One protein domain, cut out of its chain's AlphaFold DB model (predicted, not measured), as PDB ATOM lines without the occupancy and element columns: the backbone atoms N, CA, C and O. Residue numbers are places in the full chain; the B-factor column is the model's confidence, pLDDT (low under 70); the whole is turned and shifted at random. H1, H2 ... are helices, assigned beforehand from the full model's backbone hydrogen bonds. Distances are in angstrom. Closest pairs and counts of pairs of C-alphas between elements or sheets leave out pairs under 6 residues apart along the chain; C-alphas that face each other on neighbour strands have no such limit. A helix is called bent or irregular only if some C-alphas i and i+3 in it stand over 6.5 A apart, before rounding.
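AT A GLANCE: This is residues 59 to 140 of the 140 residues of an uncharacterized protein of Devosia aurantiaca (UniProt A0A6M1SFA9). Three helices, H1, H3 and H4, lie side by side in a row with H3 in the middle, each running opposite to its neighbour, while short H2 makes the turn between H1 and H3 at one end. The bent last helix, H5, turns back from the end of H4, and its residues 123 to 138, with 139 and 140 after them, stick out from this body as a free arm. The printed part has 82 residues with five named helices, in the order H1, H2, H3, H4, H5, and no named strand; the class is all helix. It is only just compact, close to loose, with a radius of gyration of the C-alphas of 13.8 A, and elongated, spanning 44 by 28 by 22 A.

IN THESE COORDINATES: H1, residues 59 to 71, begins with C-alpha 59 at (236.460, 132.768, 153.448) and is 18.2 A long from first to last C-alpha. H2, residues 73 to 78, is 8.6 A long. H3, residues 82 to 97, is 23.8 A long, with C-alpha 82 at (246.187, 140.489, 137.959); it is irregular, but only just, with C-alphas 86 and 89 6.6 A apart. H4, residues 100 to 113, is 20.2 A long. H5, residues 115 to 138, was assigned as one helix by its hydrogen bonds but is bent, with C-alphas 124 and 127 7.0 A apart. Its arms are H5a, residues 115 to 124, 14.2 A long, and H5b, residues 127 to 138, 16.6 A long, ending with C-alpha 138 at (245.738, 147.027, 174.202).

HOW THE PARTS SIT: H3 is the hub, touching three helices. H1 and H3 touch, closest at the C-alphas of Arg 62 and Pro 89, 5.0 A apart, with a shallow tilt of 2 degrees, opposite ways. H3 and H4 form a helical hairpin and touch, closest at the C-alphas of Tyr 94 and Phe 103, 5.2 A apart, with a shallow tilt of 12 degrees, opposite ways. H2 and H3 only just touch, with 3 pairs of C-alphas within 8 A, and only at the corner by their link; the closest C-alphas, those of Leu 76 and Tyr 82, are 4.6 A apart, and residues 82 to 85 alone of H3 take part. H4 and H5a also only just touch, with 3 pairs within 8 A, only at the corner, through residues 110 to 111 alone of H4; the closest C-alphas, of Trp 111 and Ala 118, are 5.6 A apart. H5a is close to H3 but not clearly touching: the closest C-alphas, of Leu 84 and Ala 118, are 7.6 A apart. H5a and H5b stand at a shallow tilt of 33 degrees, only just short of steep. H5b touches no helix, and H1 and H4 are apart. Every O i to N i+4 pair is within hydrogen-bond range in H1, H2, H5a and H5b, against 10 of 12 in H3 and 9 of 10 in H4.

THE WHOLE: The C-alphas of Ser 78 and Ser 140 are the two farthest apart, at 44.5 A. Without residues 123 to 140, which stand free, the body of 64 residues spans 33 by 28 by 15 A. The printed part has no cut and ends at residue 140, the chain's last, and its four links between helices are tight. The mean pLDDT of the printed part is 83.6, and residues 126 and 130 to 140 are under 70.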
ATOM      1  N   GLU A  59     236.716 133.479 154.702       88.38
ATOM      2  CA  GLU A  59     236.460 132.768 153.448       88.38
ATOM      3  C   GLU A  59     235.600 133.614 152.510       88.38
ATOM      4  O   GLU A  59     236.016 133.902 151.392       88.38
ATOM      5  N   ARG A  60     234.449 134.107 152.992       87.56
ATOM      6  CA  ARG A  60     233.529 134.918 152.176       87.56
ATOM      7  C   ARG A  60     234.199 136.193 151.671       87.56
ATOM      8  O   ARG A  60     233.929 136.633 150.558       87.56
ATOM      9  N   ASN A  61     235.073 136.798 152.480       88.44
ATOM     10  CA  ASN A  61     235.815 137.982 152.060       88.44
ATOM     11  C   ASN A  61     236.888 137.658 151.012       88.44
ATOM     12  O   ASN A  61     237.035 138.402 150.049       88.44
ATOM     13  N   ARG A  62     237.617 136.548 151.186       92.50
ATOM     14  CA  ARG A  62     238.590 136.060 150.202       92.50
ATOM     15  C   ARG A  62     237.912 135.794 148.859       92.50
ATOM     16  O   ARG A  62     238.394 136.276 147.841       92.50
ATOM     17  N   ASP A  63     236.811 135.051 148.870       93.00
ATOM     18  CA  ASP A  63     236.134 134.613 147.647       93.00
ATOM     19  C   ASP A  63     235.539 135.805 146.887       93.00
ATOM     20  O   ASP A  63     235.667 135.880 145.668       93.00
ATOM     21  N   ALA A  64     234.990 136.793 147.600       92.50
ATOM     22  CA  ALA A  64     234.492 138.022 146.988       92.50
ATOM     23  C   ALA A  64     235.611 138.878 146.364       92.50
ATOM     24  O   ALA A  64     235.460 139.367 145.247       92.50
ATOM     25  N   GLU A  65     236.757 139.034 147.040       94.06
ATOM     26  CA  GLU A  65     237.901 139.767 146.477       94.06
ATOM     27  C   GLU A  65     238.506 139.041 145.254       94.06
ATOM     28  O   GLU A  65     238.947 139.696 144.308       94.06
ATOM     29  N   ILE A  66     238.499 137.700 145.235       95.31
ATOM     30  CA  ILE A  66     238.914 136.907 144.064       95.31
ATOM     31  C   ILE A  66     237.933 137.102 142.907       95.31
ATOM     32  O   ILE A  66     238.381 137.395 141.800       95.31
ATOM     33  N   ALA A  67     236.624 136.994 143.156       95.56
ATOM     34  CA  ALA A  67     235.597 137.209 142.137       95.56
ATOM     35  C   ALA A  67     235.696 138.615 141.526       95.56
ATOM     36  O   ALA A  67     235.602 138.777 140.310       95.56
ATOM     37  N   LEU A  68     235.981 139.628 142.349       96.44
ATOM     38  CA  LEU A  68     236.231 140.987 141.878       96.44
ATOM     39  C   LEU A  68     237.468 141.070 140.969       96.44
ATOM     40  O   LEU A  68     237.425 141.705 139.914       96.44
ATOM     41  N   ALA A  69     238.573 140.427 141.356       95.94
ATOM     42  CA  ALA A  69     239.776 140.381 140.529       95.94
ATOM     43  C   ALA A  69     239.533 139.645 139.199       95.94
ATOM     44  O   ALA A  69     240.083 140.037 138.172       95.94
ATOM     45  N   GLU A  70     238.704 138.599 139.208       95.81
ATOM     46  CA  GLU A  70     238.310 137.853 138.012       95.81
ATOM     47  C   GLU A  70     237.402 138.687 137.096       95.81
ATOM     48  O   GLU A  70     237.642 138.737 135.890       95.81
ATOM     49  N   LYS A  71     236.451 139.440 137.657       96.25
ATOM     50  CA  LYS A  71     235.596 140.368 136.903       96.25
ATOM     51  C   LYS A  71     236.392 141.454 136.175       96.25
ATOM     52  O   LYS A  71     236.092 141.772 135.031       96.25
ATOM     53  N   HIS A  72     237.439 141.989 136.805       96.56
ATOM     54  CA  HIS A  72     238.283 143.056 136.242       96.56
ATOM     55  C   HIS A  72     239.606 142.539 135.657       96.56
ATOM     56  O   HIS A  72     240.617 143.250 135.652       96.56
ATOM     57  N   THR A  73     239.620 141.293 135.168       96.25
ATOM     58  CA  THR A  73     240.836 140.619 134.683       96.25
ATOM     59  C   THR A  73     241.554 141.414 133.596       96.25
ATOM     60  O   THR A  73     242.773 141.569 133.673       96.25
ATOM     61  N   ASP A  74     240.829 141.939 132.608       95.81
ATOM     62  CA  ASP A  74     241.436 142.599 131.446       95.81
ATOM     63  C   ASP A  74     242.186 143.871 131.842       95.81
ATOM     64  O   ASP A  74     243.361 144.043 131.501       95.81
ATOM     65  N   TYR A  75     241.557 144.711 132.668       95.12
ATOM     66  CA  TYR A  75     242.204 145.888 133.239       95.12
ATOM     67  C   TYR A  75     243.407 145.500 134.107       95.12
ATOM     68  O   TYR A  75     244.499 146.047 133.972       95.12
ATOM     69  N   LEU A  76     243.255 144.508 134.983       95.19
ATOM     70  CA  LEU A  76     244.344 144.088 135.860       95.19
ATOM     71  C   LEU A  76     245.521 143.474 135.091       95.19
ATOM     72  O   LEU A  76     246.668 143.582 135.538       95.19
ATOM     73  N   ARG A  77     245.269 142.825 133.951       94.44
ATOM     74  CA  ARG A  77     246.308 142.306 133.055       94.44
ATOM     75  C   ARG A  77     247.016 143.427 132.307       94.44
ATOM     76  O   ARG A  77     248.243 143.369 132.227       94.44
ATOM     77  N   SER A  78     246.300 144.457 131.848       94.19
ATOM     78  CA  SER A  78     246.911 145.594 131.142       94.19
ATOM     79  C   SER A  78     247.961 146.309 132.003       94.19
ATOM     80  O   SER A  78     249.031 146.662 131.515       94.19
ATOM     81  N   ILE A  79     247.726 146.399 133.316       92.62
ATOM     82  CA  ILE A  79     248.679 146.971 134.283       92.62
ATOM     83  C   ILE A  79     249.594 145.928 134.955       92.62
ATOM     84  O   ILE A  79     250.311 146.256 135.903       92.62
ATOM     85  N   ARG A  80     249.571 144.664 134.503       91.00
ATOM     86  CA  ARG A  80     250.349 143.527 135.045       91.00
ATOM     87  C   ARG A  80     250.162 143.281 136.553       91.00
ATOM     88  O   ARG A  80     251.073 142.805 137.231       91.00
ATOM     89  N   ARG A  81     248.978 143.583 137.097       90.75
ATOM     90  CA  ARG A  81     248.636 143.401 138.525       90.75
ATOM     91  C   ARG A  81     247.680 142.251 138.809       90.75
ATOM     92  O   ARG A  81     247.471 141.943 139.978       90.75
ATOM     93  N   TYR A  82     247.147 141.585 137.787       93.06
ATOM     94  CA  TYR A  82     246.187 140.489 137.959       93.06
ATOM     95  C   TYR A  82     246.666 139.403 138.931       93.06
ATOM     96  O   TYR A  82     245.955 139.052 139.871       93.06
ATOM     97  N   HIS A  83     247.908 138.933 138.775       90.44
ATOM     98  CA  HIS A  83     248.469 137.917 139.668       90.44
ATOM     99  C   HIS A  83     248.498 138.372 141.127       90.44
ATOM    100  O   HIS A  83     248.167 137.585 142.010       90.44
ATOM    101  N   LEU A  84     248.859 139.628 141.391       89.69
ATOM    102  CA  LEU A  84     248.865 140.170 142.745       89.69
ATOM    103  C   LEU A  84     247.433 140.300 143.280       89.69
ATOM    104  O   LEU A  84     247.139 139.768 144.345       89.69
ATOM    105  N   ALA A  85     246.541 140.938 142.519       91.94
ATOM    106  CA  ALA A  85     245.154 141.191 142.910       91.94
ATOM    107  C   ALA A  85     244.389 139.901 143.240       91.94
ATOM    108  O   ALA A  85     243.665 139.855 144.228       91.94
ATOM    109  N   ARG A  86     244.609 138.829 142.471       94.56
ATOM    110  CA  ARG A  86     243.958 137.534 142.698       94.56
ATOM    111  C   ARG A  86     244.542 136.751 143.879       94.56
ATOM    112  O   ARG A  86     243.818 136.038 144.564       94.56
ATOM    113  N   ASN A  87     245.853 136.838 144.119       92.50
ATOM    114  CA  ASN A  87     246.529 136.016 145.134       92.50
ATOM    115  C   ASN A  87     246.645 136.696 146.505       92.50
ATOM    116  O   ASN A  87     246.802 136.010 147.517       92.50
ATOM    117  N   TRP A  88     246.562 138.024 146.562       90.88
ATOM    118  CA  TRP A  88     246.642 138.783 147.807       90.88
ATOM    119  C   TRP A  88     245.505 138.489 148.807       90.88
ATOM    120  O   TRP A  88     245.799 138.336 149.997       90.88
ATOM    121  N   PRO A  89     244.234 138.322 148.383       92.75
ATOM    122  CA  PRO A  89     243.154 137.916 149.284       92.75
ATOM    123  C   PRO A  89     243.424 136.562 149.946       92.75
ATOM    124  O   PRO A  89     243.153 136.380 151.132       92.75
ATOM    125  N   VAL A  90     244.029 135.627 149.204       92.00
ATOM    126  CA  VAL A  90     244.436 134.303 149.704       92.00
ATOM    127  C   VAL A  90     245.541 134.431 150.754       92.00
ATOM    128  O   VAL A  90     245.488 133.792 151.801       92.00
ATOM    129  N   LEU A  91     246.517 135.309 150.521       90.00
ATOM    130  CA  LEU A  91     247.576 135.581 151.490       90.00
ATOM    131  C   LEU A  91     246.999 136.147 152.803       90.00
ATOM    132  O   LEU A  91     247.314 135.662 153.890       90.00
ATOM    133  N   ARG A  92     246.101 137.138 152.708       88.12
ATOM    134  CA  ARG A  92     245.393 137.706 153.869       88.12
ATOM    135  C   ARG A  92     244.555 136.660 154.599       88.12
ATOM    136  O   ARG A  92     244.535 136.655 155.826       88.12
ATOM    137  N   TYR A  93     243.897 135.771 153.860       90.50
ATOM    138  CA  TYR A  93     243.126 134.669 154.423       90.50
ATOM    139  C   TYR A  93     243.980 133.775 155.333       90.50
ATOM    140  O   TYR A  93     243.607 133.549 156.485       90.50
ATOM    141  N   TYR A  94     245.154 133.338 154.866       88.81
ATOM    142  CA  TYR A  94     246.058 132.510 155.672       88.81
ATOM    143  C   TYR A  94     246.600 133.244 156.899       88.81
ATOM    144  O   TYR A  94     246.668 132.663 157.982       88.81
ATOM    145  N   HIS A  95     246.895 134.540 156.769       86.38
ATOM    146  CA  HIS A  95     247.289 135.366 157.908       86.38
ATOM    147  C   HIS A  95     246.198 135.420 158.990       86.38
ATOM    148  O   HIS A  95     246.488 135.193 160.164       86.38
ATOM    149  N   PHE A  96     244.934 135.645 158.609       83.81
ATOM    150  CA  PHE A  96     243.823 135.679 159.568       83.81
ATOM    151  C   PHE A  96     243.535 134.318 160.205       83.81
ATOM    152  O   PHE A  96     243.181 134.261 161.382       83.81
ATOM    153  N   LYS A  97     243.750 133.222 159.468       86.06
ATOM    154  CA  LYS A  97     243.689 131.856 160.007       86.06
ATOM    155  C   LYS A  97     244.908 131.451 160.839       86.06
ATOM    156  O   LYS A  97     244.874 130.386 161.445       86.06
ATOM    157  N   ARG A  98     245.950 132.290 160.905       85.56
ATOM    158  CA  ARG A  98     247.244 131.997 161.551       85.56
ATOM    159  C   ARG A  98     247.954 130.764 160.974       85.56
ATOM    160  O   ARG A  98     248.791 130.166 161.644       85.56
ATOM    161  N   ASP A  99     247.649 130.408 159.729       88.88
ATOM    162  CA  ASP A  99     248.346 129.351 158.999       88.88
ATOM    163  C   ASP A  99     249.561 129.952 158.284       88.88
ATOM    164  O   ASP A  99     249.502 130.392 157.132       88.88
ATOM    165  N   TYR A 100     250.673 130.025 159.012       88.56
ATOM    166  CA  TYR A 100     251.889 130.666 158.523       88.56
ATOM    167  C   TYR A 100     252.628 129.851 157.457       88.56
ATOM    168  O   TYR A 100     253.353 130.440 156.655       88.56
ATOM    169  N   LEU A 101     252.434 128.528 157.405       89.75
ATOM    170  CA  LEU A 101     253.063 127.688 156.386       89.75
ATOM    171  C   LEU A 101     252.434 127.970 155.021       89.75
ATOM    172  O   LEU A 101     253.134 128.336 154.074       89.75
ATOM    173  N   SER A 102     251.104 127.892 154.944       89.62
ATOM    174  CA  SER A 102     250.368 128.222 153.722       89.62
ATOM    175  C   SER A 102     250.556 129.689 153.332       89.62
ATOM    176  O   SER A 102     250.691 130.003 152.149       89.62
ATOM    177  N   PHE A 103     250.648 130.592 154.314       89.94
ATOM    178  CA  PHE A 103     251.007 131.989 154.077       89.94
ATOM    179  C   PHE A 103     252.375 132.124 153.395       89.94
ATOM    180  O   PHE A 103     252.482 132.827 152.392       89.94
ATOM    181  N   ALA A 104     253.412 131.456 153.908       88.56
ATOM    182  CA  ALA A 104     254.762 131.542 153.360       88.56
ATOM    183  C   ALA A 104     254.835 130.981 151.932       88.56
ATOM    184  O   ALA A 104     255.405 131.623 151.049       88.56
ATOM    185  N   LEU A 105     254.192 129.837 151.679       91.12
ATOM    186  CA  LEU A 105     254.105 129.242 150.341       91.12
ATOM    187  C   LEU A 105     253.372 130.165 149.358       91.12
ATOM    188  O   LEU A 105     253.842 130.402 148.243       91.12
ATOM    189  N   GLN A 106     252.242 130.736 149.781       89.81
ATOM    190  CA  GLN A 106     251.479 131.665 148.954       89.81
ATOM    191  C   GLN A 106     252.251 132.965 148.704       89.81
ATOM    192  O   GLN A 106     252.204 133.510 147.600       89.81
ATOM    193  N   PHE A 107     252.995 133.456 149.696       88.31
ATOM    194  CA  PHE A 107     253.854 134.620 149.531       88.31
ATOM    195  C   PHE A 107     254.973 134.350 148.526       88.31
ATOM    196  O   PHE A 107     255.167 135.154 147.617       88.31
ATOM    197  N   LEU A 108     255.643 133.199 148.631       88.50
ATOM    198  CA  LEU A 108     256.671 132.784 147.682       88.50
ATOM    199  C   LEU A 108     256.113 132.749 146.254       88.50
ATOM    200  O   LEU A 108     256.735 133.275 145.337       88.50
ATOM    201  N   ARG A 109     254.896 132.226 146.064       87.06
ATOM    202  CA  ARG A 109     254.221 132.213 144.757       87.06
ATOM    203  C   ARG A 109     253.997 133.616 144.185       87.06
ATOM    204  O   ARG A 109     254.205 133.823 142.992       87.06
ATOM    205  N   ILE A 110     253.568 134.575 145.008       86.94
ATOM    206  CA  ILE A 110     253.403 135.976 144.579       86.94
ATOM    207  C   ILE A 110     254.773 136.584 144.246       86.94
ATOM    208  O   ILE A 110     254.925 137.269 143.232       86.94
ATOM    209  N   TRP A 111     255.767 136.315 145.090       85.75
ATOM    210  CA  TRP A 111     257.116 136.850 144.968       85.75
ATOM    211  C   TRP A 111     257.828 136.364 143.700       85.75
ATOM    212  O   TRP A 111     258.437 137.176 143.013       85.75
ATOM    213  N   LEU A 112     257.676 135.090 143.325       85.69
ATOM    214  CA  LEU A 112     258.271 134.518 142.110       85.69
ATOM    215  C   LEU A 112     257.791 135.199 140.819       85.69
ATOM    216  O   LEU A 112     258.529 135.249 139.840       85.69
ATOM    217  N   VAL A 113     256.566 135.728 140.806       81.12
ATOM    218  CA  VAL A 113     256.000 136.405 139.629       81.12
ATOM    219  C   VAL A 113     256.336 137.897 139.627       81.12
ATOM    220  O   VAL A 113     256.527 138.482 138.562       81.12
ATOM    221  N   ASN A 114     256.377 138.544 140.797       74.81
ATOM    222  CA  ASN A 114     256.631 139.983 140.879       74.81
ATOM    223  C   ASN A 114     257.325 140.389 142.198       74.81
ATOM    224  O   ASN A 114     256.673 140.924 143.105       74.81
ATOM    225  N   PRO A 115     258.647 140.163 142.322       76.69
ATOM    226  CA  PRO A 115     259.355 140.260 143.600       76.69
ATOM    227  C   PRO A 115     259.401 141.692 144.142       76.69
ATOM    228  O   PRO A 115     259.177 141.922 145.330       76.69
ATOM    229  N   LEU A 116     259.607 142.685 143.268       73.06
ATOM    230  CA  LEU A 116     259.652 144.100 143.654       73.06
ATOM    231  C   LEU A 116     258.296 144.596 144.172       73.06
ATOM    232  O   LEU A 116     258.222 145.299 145.182       73.06
ATOM    233  N   MET A 117     257.210 144.223 143.491       72.19
ATOM    234  CA  MET A 117     255.870 144.689 143.838       72.19
ATOM    235  C   MET A 117     255.347 143.996 145.101       72.19
ATOM    236  O   MET A 117     254.759 144.659 145.953       72.19
ATOM    237  N   ALA A 118     255.623 142.700 145.259       71.12
ATOM    238  CA  ALA A 118     255.267 141.932 146.449       71.12
ATOM    239  C   ALA A 118     255.935 142.497 147.713       71.12
ATOM    240  O   ALA A 118     255.252 142.770 148.703       71.12
ATOM    241  N   THR A 119     257.248 142.746 147.658       73.94
ATOM    242  CA  THR A 119     258.005 143.294 148.793       73.94
ATOM    243  C   THR A 119     257.555 144.712 149.132       73.94
ATOM    244  O   THR A 119     257.284 145.004 150.297       73.94
ATOM    245  N   LYS A 120     257.376 145.590 148.131       78.69
ATOM    246  CA  LYS A 120     256.866 146.953 148.358       78.69
ATOM    247  C   LYS A 120     255.480 146.937 149.006       78.69
ATOM    248  O   LYS A 120     255.225 147.714 149.924       78.69
ATOM    249  N   HIS A 121     254.595 146.051 148.552       73.50
ATOM    250  CA  HIS A 121     253.238 145.966 149.081       73.50
ATOM    251  C   HIS A 121     253.227 145.461 150.530       73.50
ATOM    252  O   HIS A 121     252.588 146.087 151.374       73.50
ATOM    253  N   ILE A 122     253.978 144.402 150.860       73.56
ATOM    254  CA  ILE A 122     254.098 143.926 152.251       73.56
ATOM    255  C   ILE A 122     254.700 144.991 153.161       73.56
ATOM    256  O   ILE A 122     254.165 145.221 154.242       73.56
ATOM    257  N   LEU A 123     255.770 145.665 152.742       71.31
ATOM    258  CA  LEU A 123     256.398 146.705 153.557       71.31
ATOM    259  C   LEU A 123     255.464 147.898 153.794       71.31
ATOM    260  O   LEU A 123     255.470 148.478 154.876       71.31
ATOM    261  N   ALA A 124     254.614 148.239 152.822       74.06
ATOM    262  CA  ALA A 124     253.647 149.321 152.968       74.06
ATOM    263  C   ALA A 124     252.447 148.945 153.858       74.06
ATOM    264  O   ALA A 124     251.961 149.782 154.626       74.06
ATOM    265  N   THR A 125     251.944 147.708 153.758       72.19
ATOM    266  CA  THR A 125     250.704 147.294 154.443       72.19
ATOM    267  C   THR A 125     250.932 146.543 155.754       72.19
ATOM    268  O   THR A 125     250.129 146.668 156.677       72.19
ATOM    269  N   GLY A 126     252.016 145.775 155.862       68.62
ATOM    270  CA  GLY A 126     252.322 144.896 156.995       68.62
ATOM    271  C   GLY A 126     252.510 145.637 158.325       68.62
ATOM    272  O   GLY A 126     251.779 145.346 159.273       68.62
ATOM    273  N   PRO A 127     253.402 146.643 158.414       72.19
ATOM    274  CA  PRO A 127     253.629 147.399 159.648       72.19
ATOM    275  C   PRO A 127     252.368 148.116 160.142       72.19
ATOM    276  O   PRO A 127     252.060 148.085 161.334       72.19
ATOM    277  N   LYS A 128     251.590 148.703 159.218       72.06
ATOM    278  CA  LYS A 128     250.320 149.375 159.534       72.06
ATOM    279  C   LYS A 128     249.303 148.400 160.126       72.06
ATOM    280  O   LYS A 128     248.613 148.743 161.084       72.06
ATOM    281  N   ARG A 129     249.234 147.178 159.588       70.88
ATOM    282  CA  ARG A 129     248.320 146.141 160.077       70.88
ATOM    283  C   ARG A 129     248.715 145.639 161.464       70.88
ATOM    284  O   ARG A 129     247.863 145.600 162.345       70.88
ATOM    285  N   LEU A 130     249.997 145.356 161.685       69.56
ATOM    286  CA  LEU A 130     250.507 144.924 162.990       69.56
ATOM    287  C   LEU A 130     250.314 145.996 164.071       69.56
ATOM    288  O   LEU A 130     249.921 145.679 165.192       69.56
ATOM    289  N   ALA A 131     250.546 147.270 163.742       69.88
ATOM    290  CA  ALA A 131     250.294 148.379 164.658       69.88
ATOM    291  C   ALA A 131     248.804 148.496 165.024       69.88
ATOM    292  O   ALA A 131     248.472 148.699 166.192       69.88
ATOM    293  N   HIS A 132     247.908 148.324 164.049       69.00
ATOM    294  CA  HIS A 132     246.466 148.320 164.287       69.00
ATOM    295  C   HIS A 132     246.036 147.154 165.191       69.00
ATOM    296  O   HIS A 132     245.322 147.367 166.166       69.00
ATOM    297  N   GLU A 133     246.535 145.940 164.942       68.75
ATOM    298  CA  GLU A 133     246.222 144.764 165.763       68.75
ATOM    299  C   GLU A 133     246.759 144.876 167.197       68.75
ATOM    300  O   GLU A 133     246.078 144.467 168.138       68.75
ATOM    301  N   ARG A 134     247.940 145.479 167.394       69.12
ATOM    302  CA  ARG A 134     248.474 145.774 168.737       69.12
ATOM    303  C   ARG A 134     247.606 146.778 169.495       69.12
ATOM    304  O   ARG A 134     247.365 146.574 170.679       69.12
ATOM    305  N   ARG A 135     247.107 147.824 168.825       69.38
ATOM    306  CA  ARG A 135     246.195 148.809 169.439       69.38
ATOM    307  C   ARG A 135     244.863 148.182 169.844       69.38
ATOM    308  O   ARG A 135     244.401 148.445 170.943       69.38
ATOM    309  N   MET A 136     244.304 147.312 169.002       64.50
ATOM    310  CA  MET A 136     243.079 146.570 169.324       64.50
ATOM    311  C   MET A 136     243.262 145.678 170.563       64.50
ATOM    312  O   MET A 136     242.400 145.666 171.432       64.50
ATOM    313  N   ARG A 137     244.405 144.982 170.685       57.19
ATOM    314  CA  ARG A 137     244.719 144.141 171.859       57.19
ATOM    315  C   ARG A 137     244.993 144.931 173.141       57.19
ATOM    316  O   ARG A 137     244.780 144.390 174.210       57.19
ATOM    317  N   ALA A 138     245.484 146.167 173.042       56.22
ATOM    318  CA  ALA A 138     245.738 147.027 174.202       56.22
ATOM    319  C   ALA A 138     244.464 147.694 174.761       56.22
ATOM    320  O   ALA A 138     244.511 148.291 175.829       56.22
ATOM    321  N   GLN A 139     243.350 147.623 174.025       48.28
ATOM    322  CA  GLN A 139     242.033 148.139 174.417       48.28
ATOM    323  C   GLN A 139     241.044 147.015 174.785       48.28
ATOM    324  O   GLN A 139     239.860 147.290 174.961       48.28
ATOM    325  N   SER A 140     241.519 145.761 174.840       44.19
ATOM    326  CA  SER A 140     240.750 144.571 175.236       44.19
ATOM    327  C   SER A 140     241.085 144.156 176.661       44.19
ATOM    328  O   SER A 140     242.282 144.255 177.011       44.19
TER     329      SER A 140